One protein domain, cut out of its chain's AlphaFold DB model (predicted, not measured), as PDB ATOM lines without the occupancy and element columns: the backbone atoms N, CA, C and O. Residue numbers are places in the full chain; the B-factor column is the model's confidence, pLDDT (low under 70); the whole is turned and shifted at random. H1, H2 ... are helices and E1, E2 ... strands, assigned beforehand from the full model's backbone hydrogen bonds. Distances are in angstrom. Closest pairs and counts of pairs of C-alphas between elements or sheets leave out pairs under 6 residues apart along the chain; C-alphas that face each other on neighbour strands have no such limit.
ATOM      1  N   SER A  26     -43.601  31.753  28.164       87.38
ATOM      2  CA  SER A  26     -42.703  32.401  29.115       87.38
ATOM      3  C   SER A  26     -41.263  32.292  28.618       87.38
ATOM      4  O   SER A  26     -40.797  31.209  28.258       87.38
ATOM      5  N   CYS A  27     -40.565  33.424  28.568       89.75
ATOM      6  CA  CYS A  27     -39.121  33.459  28.373       89.75
ATOM      7  C   CYS A  27     -38.473  33.249  29.745       89.75
ATOM      8  O   CYS A  27     -38.580  34.121  30.601       89.75
ATOM      9  N   VAL A  28     -37.874  32.079  29.970       90.56
ATOM     10  CA  VAL A  28     -37.322  31.680  31.278       90.56
ATOM     11  C   VAL A  28     -35.854  31.270  31.143       90.56
ATOM     12  O   VAL A  28     -35.429  30.876  30.047       90.56
ATOM     13  N   PRO A  29     -35.050  31.341  32.218       91.69
ATOM     14  CA  PRO A  29     -33.709  30.768  32.232       91.69
ATOM     15  C   PRO A  29     -33.722  29.294  31.805       91.69
ATOM     16  O   PRO A  29     -34.619  28.537  32.172       91.69
ATOM     17  N   ILE A  30     -32.700  28.855  31.059       90.56
ATOM     18  CA  ILE A  30     -32.600  27.457  30.590       90.56
ATOM     19  C   ILE A  30     -32.749  26.439  31.731       90.56
ATOM     20  O   ILE A  30     -33.354  25.388  31.525       90.56
ATOM     21  N   ALA A  31     -32.218  26.749  32.915       89.81
ATOM     22  CA  ALA A  31     -32.283  25.877  34.086       89.81
ATOM     23  C   ALA A  31     -33.719  25.629  34.586       89.81
ATOM     24  O   ALA A  31     -33.987  24.579  35.160       89.81
ATOM     25  N   GLU A  32     -34.642  26.560  34.341       90.12
ATOM     26  CA  GLU A  32     -36.045  26.450  34.759       90.12
ATOM     27  C   GLU A  32     -36.904  25.695  33.733       90.12
ATOM     28  O   GLU A  32     -37.972  25.180  34.057       90.12
ATOM     29  N   CYS A  33     -36.432  25.563  32.489       89.88
ATOM     30  CA  CYS A  33     -37.143  24.829  31.450       89.88
ATOM     31  C   CYS A  33     -36.721  23.354  31.412       89.88
ATOM     32  O   CYS A  33     -35.862  22.963  30.615       89.88
ATOM     33  N   SER A  34     -37.357  22.523  32.247       88.81
ATOM     34  CA  SER A  34     -37.020  21.095  32.419       88.81
ATOM     35  C   SER A  34     -36.774  20.329  31.102       88.81
ATOM     36  O   SER A  34     -35.712  19.713  30.995       88.81
ATOM     37  N   PRO A  35     -37.623  20.415  30.053       87.38
ATOM     38  CA  PRO A  35     -37.381  19.678  28.808       87.38
ATOM     39  C   PRO A  35     -36.095  20.080  28.069       87.38
ATOM     40  O   PRO A  35     -35.464  19.245  27.417       87.38
ATOM     41  N   ILE A  36     -35.714  21.359  28.139       88.81
ATOM     42  CA  ILE A  36     -34.503  21.888  27.494       88.81
ATOM     43  C   ILE A  36     -33.284  21.561  28.349       88.81
ATOM     44  O   ILE A  36     -32.260  21.138  27.812       88.81
ATOM     45  N   TYR A  37     -33.401  21.719  29.667       89.69
ATOM     46  CA  TYR A  37     -32.348  21.374  30.612       89.69
ATOM     47  C   TYR A  37     -31.952  19.895  30.500       89.69
ATOM     48  O   TYR A  37     -30.769  19.581  30.346       89.69
ATOM     49  N   ASP A  38     -32.935  18.993  30.467       87.19
ATOM     50  CA  ASP A  38     -32.707  17.558  30.290       87.19
ATOM     51  C   ASP A  38     -32.013  17.250  28.961       87.19
ATOM     52  O   ASP A  38     -31.068  16.458  28.923       87.19
ATOM     53  N   LEU A  39     -32.430  17.909  27.873       86.31
ATOM     54  CA  LEU A  39     -31.787  17.736  26.573       86.31
ATOM     55  C   LEU A  39     -30.324  18.192  26.599       86.31
ATOM     56  O   LEU A  39     -29.448  17.510  26.068       86.31
ATOM     57  N   ILE A  40     -30.033  19.338  27.212       88.44
ATOM     58  CA  ILE A  40     -28.658  19.839  27.337       88.44
ATOM     59  C   ILE A  40     -27.813  18.856  28.142       88.44
ATOM     60  O   ILE A  40     -26.698  18.535  27.725       88.44
ATOM     61  N   ARG A  41     -28.358  18.321  29.238       89.75
ATOM     62  CA  ARG A  41     -27.683  17.312  30.055       89.75
ATOM     63  C   ARG A  41     -27.379  16.043  29.253       89.75
ATOM     64  O   ARG A  41     -26.262  15.544  29.343       89.75
ATOM     65  N   GLN A  42     -28.314  15.568  28.426       85.94
ATOM     66  CA  GLN A  42     -28.104  14.428  27.517       85.94
ATOM     67  C   GLN A  42     -27.002  14.701  26.480       85.94
ATOM     68  O   GLN A  42     -26.160  13.845  26.207       85.94
ATOM     69  N   ILE A  43     -26.971  15.909  25.908       85.81
ATOM     70  CA  ILE A  43     -25.922  16.318  24.962       85.81
ATOM     71  C   ILE A  43     -24.551  16.356  25.652       85.81
ATOM     72  O   ILE A  43     -23.554  15.945  25.057       85.81
ATOM     73  N   GLN A  44     -24.488  16.847  26.892       88.25
ATOM     74  CA  GLN A  44     -23.254  16.913  27.678       88.25
ATOM     75  C   GLN A  44     -22.741  15.526  28.077       88.25
ATOM     76  O   GLN A  44     -21.534  15.301  28.051       88.25
ATOM     77  N   SER A  45     -23.639  14.587  28.386       88.25
ATOM     78  CA  SER A  45     -23.303  13.204  28.745       88.25
ATOM     79  C   SER A  45     -23.056  12.285  27.541       88.25
ATOM     80  O   SER A  45     -22.859  11.085  27.720       88.25
ATOM     81  N   ASN A  46     -23.065  12.822  26.314       85.38
ATOM     82  CA  ASN A  46     -22.995  12.068  25.055       85.38
ATOM     83  C   ASN A  46     -24.112  11.016  24.884       85.38
ATOM     84  O   ASN A  46     -23.995  10.111  24.061       85.38
ATOM     85  N   GLN A  47     -25.226  11.156  25.604       84.19
ATOM     86  CA  GLN A  47     -26.420  10.316  25.477       84.19
ATOM     87  C   GLN A  47     -27.385  10.915  24.449       84.19
ATOM     88  O   GLN A  47     -28.561  11.153  24.721       84.19
ATOM     89  N   ILE A  48     -26.866  11.219  23.259       77.69
ATOM     90  CA  ILE A  48     -27.667  11.811  22.188       77.69
ATOM     91  C   ILE A  48     -28.587  10.726  21.611       77.69
ATOM     92  O   ILE A  48     -28.108   9.622  21.330       77.69
ATOM     93  N   PRO A  49     -29.885  11.010  21.403       74.06
ATOM     94  CA  PRO A  49     -30.778  10.048  20.773       74.06
ATOM     95  C   PRO A  49     -30.242   9.630  19.404       74.06
ATOM     96  O   PRO A  49     -29.831  10.477  18.612       74.06
ATOM     97  N   ARG A  50     -30.248   8.323  19.112       76.88
ATOM     98  CA  ARG A  50     -29.603   7.750  17.912       76.88
ATOM     99  C   ARG A  50     -30.103   8.346  16.592       76.88
ATOM    100  O   ARG A  50     -29.398   8.298  15.592       76.88
ATOM    101  N   TYR A  51     -31.310   8.898  16.599       76.69
ATOM    102  CA  TYR A  51     -31.978   9.486  15.442       76.69
ATOM    103  C   TYR A  51     -31.669  10.974  15.215       76.69
ATOM    104  O   TYR A  51     -32.205  11.556  14.276       76.69
ATOM    105  N   SER A  52     -30.820  11.610  16.032       81.56
ATOM    106  CA  SER A  52     -30.422  13.006  15.825       81.56
ATOM    107  C   SER A  52     -28.940  13.247  16.046       81.56
ATOM    108  O   SER A  52     -28.252  12.536  16.771       81.56
ATOM    109  N   THR A  53     -28.440  14.302  15.406       84.31
ATOM    110  CA  THR A  53     -27.035  14.696  15.509       84.31
ATOM    111  C   THR A  53     -26.859  15.848  16.496       84.31
ATOM    112  O   THR A  53     -27.731  16.704  16.654       84.31
ATOM    113  N   ARG A  54     -25.689  15.919  17.146       83.88
ATOM    114  CA  ARG A  54     -25.338  17.030  18.051       83.88
ATOM    115  C   ARG A  54     -25.521  18.415  17.402       83.88
ATOM    116  O   ARG A  54     -26.105  19.279  18.057       83.88
ATOM    117  N   PRO A  55     -25.078  18.658  16.149       87.06
ATOM    118  CA  PRO A  55     -25.262  19.957  15.500       87.06
ATOM    119  C   PRO A  55     -26.733  20.320  15.290       87.06
ATOM    120  O   PRO A  55     -27.107  21.472  15.510       87.06
ATOM    121  N   GLU A  56     -27.574  19.350  14.926       85.31
ATOM    122  CA  GLU A  56     -29.008  19.575  14.729       85.31
ATOM    123  C   GLU A  56     -29.688  20.009  16.036       85.31
ATOM    124  O   GLU A  56     -30.442  20.984  16.058       85.31
ATOM    125  N   LEU A  57     -29.365  19.343  17.148       82.62
ATOM    126  CA  LEU A  57     -29.917  19.680  18.462       82.62
ATOM    127  C   LEU A  57     -29.491  21.070  18.925       82.62
ATOM    128  O   LEU A  57     -30.326  21.856  19.375       82.62
ATOM    129  N   ILE A  58     -28.213  21.413  18.750       85.31
ATOM    130  CA  ILE A  58     -27.703  22.751  19.067       85.31
ATOM    131  C   ILE A  58     -28.419  23.808  18.220       85.31
ATOM    132  O   ILE A  58     -28.817  24.851  18.743       85.31
ATOM    133  N   GLN A  59     -28.613  23.557  16.922       86.50
ATOM    134  CA  GLN A  59     -29.315  24.488  16.042       86.50
ATOM    135  C   GLN A  59     -30.769  24.694  16.486       86.50
ATOM    136  O   GLN A  59     -31.257  25.824  16.450       86.50
ATOM    137  N   ARG A  60     -31.451  23.637  16.942       83.44
ATOM    138  CA  ARG A  60     -32.818  23.727  17.472       83.44
ATOM    139  C   ARG A  60     -32.873  24.529  18.771       83.44
ATOM    140  O   ARG A  60     -33.660  25.463  18.841       83.44
ATOM    141  N   ILE A  61     -31.999  24.249  19.742       85.44
ATOM    142  CA  ILE A  61     -31.929  25.005  21.008       85.44
ATOM    143  C   ILE A  61     -31.681  26.496  20.737       85.44
ATOM    144  O   ILE A  61     -32.325  27.351  21.338       85.44
ATOM    145  N   ARG A  62     -30.813  26.831  19.773       87.19
ATOM    146  CA  ARG A  62     -30.560  28.230  19.384       87.19
ATOM    147  C   ARG A  62     -31.809  28.952  18.876       87.19
ATOM    148  O   ARG A  62     -31.939  30.142  19.137       87.19
ATOM    149  N   ARG A  63     -32.724  28.260  18.186       87.75
ATOM    150  CA  ARG A  63     -33.998  28.846  17.721       87.75
ATOM    151  C   ARG A  63     -34.964  29.147  18.867       87.75
ATOM    152  O   ARG A  63     -35.847  29.974  18.692       87.75
ATOM    153  N   LEU A  64     -34.782  28.512  20.026       88.12
ATOM    154  CA  LEU A  64     -35.600  28.754  21.216       88.12
ATOM    155  C   LEU A  64     -35.136  29.958  22.031       88.12
ATOM    156  O   LEU A  64     -35.828  30.344  22.969       88.12
ATOM    157  N   LYS A  65     -33.974  30.540  21.712       90.56
ATOM    158  CA  LYS A  65     -33.436  31.686  22.441       90.56
ATOM    159  C   LYS A  65     -34.416  32.858  22.359       90.56
ATOM    160  O   LYS A  65     -34.711  33.342  21.270       90.56
ATOM    161  N   CYS A  66     -34.880  33.320  23.513       89.88
ATOM    162  CA  CYS A  66     -35.794  34.457  23.629       89.88
ATOM    163  C   CYS A  66     -35.108  35.725  24.146       89.88
ATOM    164  O   CYS A  66     -35.646  36.816  24.002       89.88
ATOM    165  N   GLY A  67     -33.896  35.592  24.689       82.81
ATOM    166  CA  GLY A  67     -33.129  36.711  25.208       82.81
ATOM    167  C   GLY A  67     -31.831  36.271  25.871       82.81
ATOM    168  O   GLY A  67     -31.475  35.088  25.912       82.81
ATOM    169  N   THR A  68     -31.107  37.260  26.366       74.88
ATOM    170  CA  THR A  68     -30.080  37.123  27.400       74.88
ATOM    171  C   THR A  68     -30.519  38.049  28.515       74.88
ATOM    172  O   THR A  68     -30.893  39.185  28.219       74.88
ATOM    173  N   ASP A  69     -30.530  37.566  29.754       65.12
ATOM    174  CA  ASP A  69     -30.917  38.404  30.883       65.12
ATOM    175  C   ASP A  69     -29.982  39.631  30.926       65.12
ATOM    176  O   ASP A  69     -28.762  39.455  30.987       65.12
ATOM    177  N   PRO A  70     -30.508  40.867  30.841       59.19
ATOM    178  CA  PRO A  70     -29.678  42.069  30.851       59.19
ATOM    179  C   PRO A  70     -28.931  42.251  32.179       59.19
ATOM    180  O   PRO A  70     -27.915  42.946  32.217       59.19
ATOM    181  N   THR A  71     -29.420  41.627  33.255       66.81
ATOM    182  CA  THR A  71     -28.794  41.636  34.581       66.81
ATOM    183  C   THR A  71     -27.822  40.476  34.779       66.81
ATOM    184  O   THR A  71     -26.871  40.608  35.546       66.81
ATOM    185  N   ASN A  72     -28.012  39.369  34.053       67.25
ATOM    186  CA  ASN A  72     -27.193  38.172  34.170       67.25
ATOM    187  C   ASN A  72     -26.874  37.551  32.799       67.25
ATOM    188  O   ASN A  72     -27.510  36.601  32.332       67.25
ATOM    189  N   TRP A  73     -25.820  38.067  32.166       61.97
ATOM    190  CA  TRP A  73     -25.312  37.576  30.881       61.97
ATOM    191  C   TRP A  73     -24.883  36.099  30.908       61.97
ATOM    192  O   TRP A  73     -24.707  35.499  29.846       61.97
ATOM    193  N   GLU A  74     -24.739  35.500  32.094       76.81
ATOM    194  CA  GLU A  74     -24.337  34.105  32.273       76.81
ATOM    195  C   GLU A  74     -25.506  33.121  32.116       76.81
ATOM    196  O   GLU A  74     -25.279  31.938  31.852       76.81
ATOM    197  N   SER A  75     -26.761  33.584  32.208       80.50
ATOM    198  CA  SER A  75     -27.945  32.728  32.079       80.50
ATOM    199  C   SER A  75     -28.691  32.968  30.758       80.50
ATOM    200  O   SER A  75     -29.514  33.885  30.662       80.50
ATOM    201  N   PRO A  76     -28.454  32.155  29.709       88.38
ATOM    202  CA  PRO A  76     -29.269  32.210  28.500       88.38
ATOM    203  C   PRO A  76     -30.741  31.905  28.816       88.38
ATOM    204  O   PRO A  76     -31.046  31.005  29.604       88.38
ATOM    205  N   GLN A  77     -31.650  32.634  28.165       91.38
ATOM    206  CA  GLN A  77     -33.094  32.455  28.313       91.38
ATOM    207  C   GLN A  77     -33.695  31.802  27.065       91.38
ATOM    208  O   GLN A  77     -33.268  32.053  25.929       91.38
ATOM    209  N   VAL A  78     -34.706  30.963  27.274       91.94
ATOM    210  CA  VAL A  78     -35.387  30.188  26.233       91.94
ATOM    211  C   VAL A  78     -36.901  30.274  26.366       91.94
ATOM    212  O   VAL A  78     -37.445  30.383  27.463       91.94
ATOM    213  N   TRP A  79     -37.591  30.200  25.227       90.44
ATOM    214  CA  TRP A  79     -39.038  30.046  25.202       90.44
ATOM    215  C   TRP A  79     -39.418  28.675  25.764       90.44
ATOM    216  O   TRP A  79     -39.162  27.638  25.142       90.44
ATOM    217  N   CYS A  80     -40.046  28.684  26.937       87.81
ATOM    218  CA  CYS A  80     -40.596  27.502  27.576       87.81
ATOM    219  C   CYS A  80     -42.104  27.678  27.718       87.81
ATOM    220  O   CYS A  80     -42.570  28.686  28.253       87.81
ATOM    221  N   GLN A  81     -42.864  26.703  27.234       79.62
ATOM    222  CA  GLN A  81     -44.305  26.672  27.403       79.62
ATOM    223  C   GLN A  81     -44.623  25.430  28.233       79.62
ATOM    224  O   GLN A  81     -44.790  24.329  27.714       79.62
ATOM    225  N   VAL A  82     -44.684  25.600  29.556       64.62
ATOM    226  CA  VAL A  82     -45.147  24.539  30.463       64.62
ATOM    227  C   VAL A  82     -46.674  24.510  30.432       64.62
ATOM    228  O   VAL A  82     -47.350  24.679  31.439       64.62
ATOM    229  N   THR A  83     -47.251  24.340  29.248       61.47
ATOM    230  CA  THR A  83     -48.613  23.840  29.167       61.47
ATOM    231  C   THR A  83     -48.513  22.335  29.305       61.47
ATOM    232  O   THR A  83     -48.005  21.651  28.417       61.47
ATOM    233  N   VAL A  84     -49.019  21.808  30.423       58.78
ATOM    234  CA  VAL A  84     -49.555  20.447  30.425       58.78
ATOM    235  C   VAL A  84     -50.763  20.530  29.510       58.78
ATOM    236  O   VAL A  84     -51.869  20.856  29.937       58.78
ATOM    237  N   SER A  85     -50.522  20.382  28.209       54.00
ATOM    238  CA  SER A  85     -51.605  20.295  27.251       54.00
ATOM    239  C   SER A  85     -52.275  18.961  27.536       54.00
ATOM    240  O   SER A  85     -51.867  17.923  27.013       54.00
ATOM    241  N   GLN A  86     -53.286  18.980  28.408       52.66
ATOM    242  CA  GLN A  86     -54.352  17.992  28.400       52.66
ATOM    243  C   GLN A  86     -55.082  18.197  27.075       52.66
ATOM    244  O   GLN A  86     -56.145  18.805  27.013       52.66
ATOM    245  N   GLN A  87     -54.447  17.812  25.968       50.91
ATOM    246  CA  GLN A  87     -55.055  17.953  24.664       50.91
ATOM    247  C   GLN A  87     -56.132  16.877  24.591       50.91
ATOM    248  O   GLN A  87     -55.882  15.752  24.167       50.91
ATOM    249  N   GLU A  88     -57.341  17.242  25.022       48.12
ATOM    250  CA  GLU A  88     -58.558  16.421  25.044       48.12
ATOM    251  C   GLU A  88     -58.983  15.908  23.658       48.12
ATOM    252  O   GLU A  88     -60.024  15.276  23.512       48.12
ATOM    253  N   SER A 109     -50.317   6.953  32.536       91.25
ATOM    254  CA  SER A 109     -50.138   7.939  31.479       91.25
ATOM    255  C   SER A 109     -48.731   7.872  30.886       91.25
ATOM    256  O   SER A 109     -47.756   7.484  31.533       91.25
ATOM    257  N   LEU A 110     -48.616   8.243  29.615       91.50
ATOM    258  CA  LEU A 110     -47.346   8.468  28.945       91.50
ATOM    259  C   LEU A 110     -47.100   9.968  28.851       91.50
ATOM    260  O   LEU A 110     -47.825  10.685  28.158       91.50
ATOM    261  N   ARG A 111     -46.044  10.439  29.511       91.38
ATOM    262  CA  ARG A 111     -45.593  11.826  29.421       91.38
ATOM    263  C   ARG A 111     -44.461  11.948  28.404       91.38
ATOM    264  O   ARG A 111     -43.466  11.228  28.471       91.38
ATOM    265  N   LEU A 112     -44.605  12.880  27.469       89.19
ATOM    266  CA  LEU A 112     -43.663  13.154  26.389       89.19
ATOM    267  C   LEU A 112     -43.179  14.591  26.493       89.19
ATOM    268  O   LEU A 112     -43.969  15.531  26.470       89.19
ATOM    269  N   SER A 113     -41.866  14.760  26.548       89.00
ATOM    270  CA  SER A 113     -41.225  16.064  26.419       89.00
ATOM    271  C   SER A 113     -40.819  16.274  24.970       89.00
ATOM    272  O   SER A 113     -40.174  15.418  24.361       89.00
ATOM    273  N   VAL A 114     -41.220  17.403  24.403       86.50
ATOM    274  CA  VAL A 114     -41.077  17.683  22.980       86.50
ATOM    275  C   VAL A 114     -40.534  19.087  22.785       86.50
ATOM    276  O   VAL A 114     -40.946  20.020  23.463       86.50
ATOM    277  N   ILE A 115     -39.637  19.252  21.820       84.12
ATOM    278  CA  ILE A 115     -39.145  20.560  21.401       84.12
ATOM    279  C   ILE A 115     -39.714  20.906  20.028       84.12
ATOM    280  O   ILE A 115     -39.411  20.262  19.017       84.12
ATOM    281  N   ASP A 116     -40.526  21.959  20.007       82.88
ATOM    282  CA  ASP A 116     -41.092  22.582  18.818       82.88
ATOM    283  C   ASP A 116     -40.354  23.914  18.556       82.88
ATOM    284  O   ASP A 116     -40.247  24.747  19.455       82.88
ATOM    285  N   PRO A 117     -39.824  24.152  17.343       75.25
ATOM    286  CA  PRO A 117     -39.065  25.368  17.045       75.25
ATOM    287  C   PRO A 117     -39.908  26.652  17.087       75.25
ATOM    288  O   PRO A 117     -39.344  27.736  17.194       75.25
ATOM    289  N   VAL A 118     -41.230  26.542  16.960       79.50
ATOM    290  CA  VAL A 118     -42.176  27.660  16.972       79.50
ATOM    291  C   VAL A 118     -42.770  27.838  18.364       79.50
ATOM    292  O   VAL A 118     -42.894  28.965  18.843       79.50
ATOM    293  N   ARG A 119     -43.169  26.740  19.013       76.38
ATOM    294  CA  ARG A 119     -43.875  26.770  20.306       76.38
ATOM    295  C   ARG A 119     -42.958  26.710  21.525       76.38
ATOM    296  O   ARG A 119     -43.351  27.183  22.581       76.38
ATOM    297  N   GLY A 120     -41.731  26.226  21.369       81.88
ATOM    298  CA  GLY A 120     -40.807  26.017  22.476       81.88
ATOM    299  C   GLY A 120     -40.786  24.572  22.955       81.88
ATOM    300  O   GLY A 120     -41.156  23.639  22.239       81.88
ATOM    301  N   ALA A 121     -40.315  24.389  24.183       83.12
ATOM    302  CA  ALA A 121     -40.463  23.123  24.881       83.12
ATOM    303  C   ALA A 121     -41.909  22.927  25.341       83.12
ATOM    304  O   ALA A 121     -42.483  23.828  25.947       83.12
ATOM    305  N   LEU A 122     -42.450  21.746  25.057       81.06
ATOM    306  CA  LEU A 122     -43.815  21.322  25.339       81.06
ATOM    307  C   LEU A 122     -43.797  20.002  26.105       81.06
ATOM    308  O   LEU A 122     -42.943  19.143  25.856       81.06
ATOM    309  N   ILE A 123     -44.772  19.824  26.991       81.62
ATOM    310  CA  ILE A 123     -45.009  18.563  27.689       81.62
ATOM    311  C   ILE A 123     -46.404  18.074  27.310       81.62
ATOM    312  O   ILE A 123     -47.403  18.753  27.538       81.62
ATOM    313  N   PHE A 124     -46.458  16.887  26.722       82.31
ATOM    314  CA  PHE A 124     -47.697  16.183  26.429       82.31
ATOM    315  C   PHE A 124     -47.876  15.064  27.440       82.31
ATOM    316  O   PHE A 124     -46.910  14.387  27.785       82.31
ATOM    317  N   GLU A 125     -49.100  14.852  27.894       85.06
ATOM    318  CA  GLU A 125     -49.444  13.722  28.745       85.06
ATOM    319  C   GLU A 125     -50.646  13.003  28.145       85.06
ATOM    320  O   GLU A 125     -51.653  13.630  27.820       85.06
ATOM    321  N   MET A 126     -50.502  11.697  27.928       82.56
ATOM    322  CA  MET A 126     -51.509  10.862  27.283       82.56
ATOM    323  C   MET A 126     -51.940   9.769  28.248       82.56
ATOM    324  O   MET A 126     -51.126   8.948  28.651       82.56
ATOM    325  N   ASP A 127     -53.213   9.766  28.608       84.31
ATOM    326  CA  ASP A 127     -53.803   8.766  29.495       84.31
ATOM    327  C   ASP A 127     -54.033   7.444  28.743       84.31
ATOM    328  O   ASP A 127     -54.580   7.453  27.636       84.31
ATOM    329  N   ALA A 128     -53.629   6.316  29.334       81.44
ATOM    330  CA  ALA A 128     -53.799   4.981  28.763       81.44
ATOM    331  C   ALA A 128     -55.263   4.672  28.423       81.44
ATOM    332  O   ALA A 128     -55.527   4.075  27.382       81.44
ATOM    333  N   GLN A 129     -56.213   5.158  29.230       77.38
ATOM    334  CA  GLN A 129     -57.646   4.938  29.010       77.38
ATOM    335  C   GLN A 129     -58.199   5.753  27.833       77.38
ATOM    336  O   GLN A 129     -59.225   5.406  27.250       77.38
ATOM    337  N   ARG A 130     -57.537   6.861  27.475       67.12
ATOM    338  CA  ARG A 130     -57.979   7.775  26.405       67.12
ATOM    339  C   ARG A 130     -57.274   7.530  25.077       67.12
ATOM    340  O   ARG A 130     -57.727   8.025  24.041       67.12
ATOM    341  N   VAL A 131     -56.162   6.798  25.078       62.25
ATOM    342  CA  VAL A 131     -55.462   6.440  23.848       62.25
ATOM    343  C   VAL A 131     -56.176   5.261  23.202       62.25
ATOM    344  O   VAL A 131     -55.906   4.100  23.491       62.25
ATOM    345  N   ASN A 132     -57.069   5.564  22.260       55.44
ATOM    346  CA  ASN A 132     -57.575   4.539  21.354       55.44
ATOM    347  C   ASN A 132     -56.398   3.851  20.646       55.44
ATOM    348  O   ASN A 132     -55.449   4.504  20.210       55.44
ATOM    349  N   ILE A 133     -56.518   2.531  20.476       52.75
ATOM    350  CA  ILE A 133     -55.511   1.579  19.963       52.75
ATOM    351  C   ILE A 133     -54.821   2.037  18.660       52.75
ATOM    352  O   ILE A 133     -53.714   1.604  18.347       52.75
ATOM    353  N   LEU A 134     -55.429   2.949  17.898       50.78
ATOM    354  CA  LEU A 134     -54.882   3.530  16.674       50.78
ATOM    355  C   LEU A 134     -54.713   5.047  16.775       50.78
ATOM    356  O   LEU A 134     -55.066   5.760  15.832       50.78
ATOM    357  N   SER A 135     -54.182   5.571  17.884       52.72
ATOM    358  CA  SER A 135     -53.848   6.992  17.959       52.72
ATOM    359  C   SER A 135     -52.786   7.295  16.908       52.72
ATOM    360  O   SER A 135     -51.586   7.054  17.079       52.72
ATOM    361  N   ARG A 136     -53.248   7.790  15.760       55.16
ATOM    362  CA  ARG A 136     -52.383   8.375  14.757       55.16
ATOM    363  C   ARG A 136     -51.743   9.553  15.449       55.16
ATOM    364  O   ARG A 136     -52.426  10.510  15.813       55.16
ATOM    365  N   TRP A 137     -50.438   9.458  15.640       63.59
ATOM    366  CA  TRP A 137     -49.668  10.602  16.053       63.59
ATOM    367  C   TRP A 137     -49.922  11.674  14.993       63.59
ATOM    368  O   TRP A 137     -49.617  11.472  13.814       63.59
ATOM    369  N   SER A 138     -50.646  12.735  15.360       53.28
ATOM    370  CA  SER A 138     -51.032  13.782  14.417       53.28
ATOM    371  C   SER A 138     -49.785  14.269  13.681       53.28
ATOM    372  O   SER A 138     -48.728  14.396  14.309       53.28
ATOM    373  N   ASN A 139     -49.917  14.607  12.394       52.22
ATOM    374  CA  ASN A 139     -48.825  15.151  11.576       52.22
ATOM    375  C   ASN A 139     -48.117  16.373  12.219       52.22
ATOM    376  O   ASN A 139     -47.033  16.756  11.790       52.22
ATOM    377  N   ASP A 140     -48.706  16.960  13.262       53.19
ATOM    378  CA  ASP A 140     -48.156  18.042  14.077       53.19
ATOM    379  C   ASP A 140     -46.913  17.678  14.895       53.19
ATOM    380  O   ASP A 140     -46.283  18.579  15.447       53.19
ATOM    381  N   LEU A 141     -46.562  16.399  15.043       55.19
ATOM    382  CA  LEU A 141     -45.354  15.976  15.767       55.19
ATOM    383  C   LEU A 141     -44.222  15.524  14.835       55.19
ATOM    384  O   LEU A 141     -43.078  15.454  15.264       55.19
ATOM    385  N   THR A 142     -44.497  15.374  13.541       52.94
ATOM    386  CA  THR A 142     -43.523  14.968  12.518       52.94
ATOM    387  C   THR A 142     -42.389  15.976  12.226       52.94
ATOM    388  O   THR A 142     -41.403  15.568  11.620       52.94
ATOM    389  N   PRO A 143     -42.427  17.255  12.668       54.06
ATOM    390  CA  PRO A 143     -41.222  18.095  12.730       54.06
ATOM    391  C   PRO A 143     -40.664  18.299  14.154       54.06
ATOM    392  O   PRO A 143     -39.637  18.975  14.323       54.06
ATOM    393  N   LYS A 144     -41.328  17.761  15.184       65.62
ATOM    394  CA  LYS A 144     -40.995  18.016  16.586       65.62
ATOM    395  C   LYS A 144     -40.062  16.941  17.140       65.62
ATOM    396  O   LYS A 144     -40.256  15.750  16.931       65.62
ATOM    397  N   PHE A 145     -39.038  17.378  17.864       74.06
ATOM    398  CA  PHE A 145     -38.052  16.473  18.441       74.06
ATOM    399  C   PHE A 145     -38.543  16.000  19.807       74.06
ATOM    400  O   PHE A 145     -38.614  16.798  20.741       74.06
ATOM    401  N   VAL A 146     -38.907  14.722  19.922       82.31
ATOM    402  CA  VAL A 146     -39.226  14.128  21.225       82.31
ATOM    403  C   VAL A 146     -37.916  13.903  21.973       82.31
ATOM    404  O   VAL A 146     -37.026  13.226  21.464       82.31
ATOM    405  N   THR A 147     -37.775  14.507  23.150       81.38
ATOM    406  CA  THR A 147     -36.546  14.449  23.954       81.38
ATOM    407  C   THR A 147     -36.604  13.365  25.015       81.38
ATOM    408  O   THR A 147     -35.576  12.776  25.343       81.38
ATOM    409  N   ARG A 148     -37.789  13.116  25.581       89.69
ATOM    410  CA  ARG A 148     -37.948  12.251  26.750       89.69
ATOM    411  C   ARG A 148     -39.345  11.654  26.797       89.69
ATOM    412  O   ARG A 148     -40.329  12.370  26.624       89.69
ATOM    413  N   PHE A 149     -39.404  10.365  27.089       92.06
ATOM    414  CA  PHE A 149     -40.603   9.645  27.486       92.06
ATOM    415  C   PHE A 149     -40.506   9.314  28.966       92.06
ATOM    416  O   PHE A 149     -39.425   9.010  29.480       92.06
ATOM    417  N   GLN A 150     -41.649   9.368  29.628       94.88
ATOM    418  CA  GLN A 150     -41.829   8.927  30.996       94.88
ATOM    419  C   GLN A 150     -43.132   8.136  31.084       94.88
ATOM    420  O   GLN A 150     -44.197   8.668  30.773       94.88
ATOM    421  N   VAL A 151     -43.036   6.875  31.498       95.19
ATOM    422  CA  VAL A 151     -44.199   6.021  31.762       95.19
ATOM    423  C   VAL A 151     -44.603   6.189  33.224       95.19
ATOM    424  O   VAL A 151     -43.794   5.957  34.123       95.19
ATOM    425  N   ILE A 152     -45.841   6.618  33.452       95.56
ATOM    426  CA  ILE A 152     -46.449   6.824  34.769       95.56
ATOM    427  C   ILE A 152     -47.549   5.772  34.937       95.56
ATOM    428  O   ILE A 152     -48.353   5.589  34.029       95.56
TER     429      ILE A 152
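Overview. This is residues 26 to 88 and 109 to 152 of the 195 residues of an uncharacterized protein of Tigriopus californicus (UniProt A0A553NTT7). Look for one strongly twisted sheet of six strands that curls round H1: E4, E5 and E6 lie side by side in a slab, and the long strand E3 leads from beside E5 to the short strands E1 and E2. H2 lies beside the strands, near E3 and E4, on the opposite face of the sheet from H1, and residues 132 to 139 of the loop between E5 and E6 stick out. The 107 residues printed include two named helices and six named strands; along the chain E1 comes first, then H1 and H2, then E2 to E6; the class is mixed, helices and strands, and the neighbour strands are antiparallel but for E3 and E5, which are parallel. The whole is compact, with a radius of gyration of the C-alphas of 14.7 A, yet elongated, spanning 49 by 28 by 25 A.

Along the chain. Find C-alpha 26 at (-42.703, 32.401, 29.115), where E1, residues 26 to 29, begins. H1, residues 34 to 44, runs 15.1 A, and H2, residues 54 to 63, runs 14.7 A. Next come E2, residues 65 to 68, and E3, residues 76 to 85, which covers 25.3 A from C-alpha 76 at (-29.269, 32.210, 28.500). After the cut, read E4, residues 109 to 116, 21.4 A; E5, residues 120 to 127, 22.7 A; and E6, residues 145 to 152, 20.7 A, ending at C-alpha 152 at (-46.449, 6.824, 34.769).

Arrangement. Start at E3, which has three neighbours in staggered pairing. E1 is antiparallel to it on one side, with N 28 and O 78 3.1 A apart. E5 is parallel to it on the other side, with N 81 and O 121 3.2 A apart. E2 and E3 form an antiparallel hairpin, with N 66 and O 77 3.2 A apart. E4 and E5 form another, at 161 degrees, with N 112 and O 124 2.8 A apart. On the other side of E4, E6 is antiparallel, with N 113 and O 148 2.8 A apart. H1 and H2 are on opposite faces of the sheet. The closest C-alphas of H1 and E4 are those of Pro 35 and Ser 113, 5.8 A apart. H2 has a height over the sheet of 7.5 A and lies over none of its strands. The helices are close but not clearly touching, with the C-alphas of Ile 43 and Arg 54 closest at 7.0 A; they run opposite ways at a shallow tilt of 33 degrees, only just short of steep. In H1 and H2 every O i to N i+4 pair is within hydrogen-bond range.

Size, cuts and confidence. The C-alphas farthest apart are those of Thr 71 and Ile 133, at 50.3 A. Residues 89 to 108 are not printed; C-alphas 88 and 109 are 13.6 A apart across this cut. Of the links printed whole, E5 to E6 is long, 17 residues. Look for pLDDT under 70 at residues 69 to 73, 82 to 88 and 130 to 144; the mean of the printed part is 78.5.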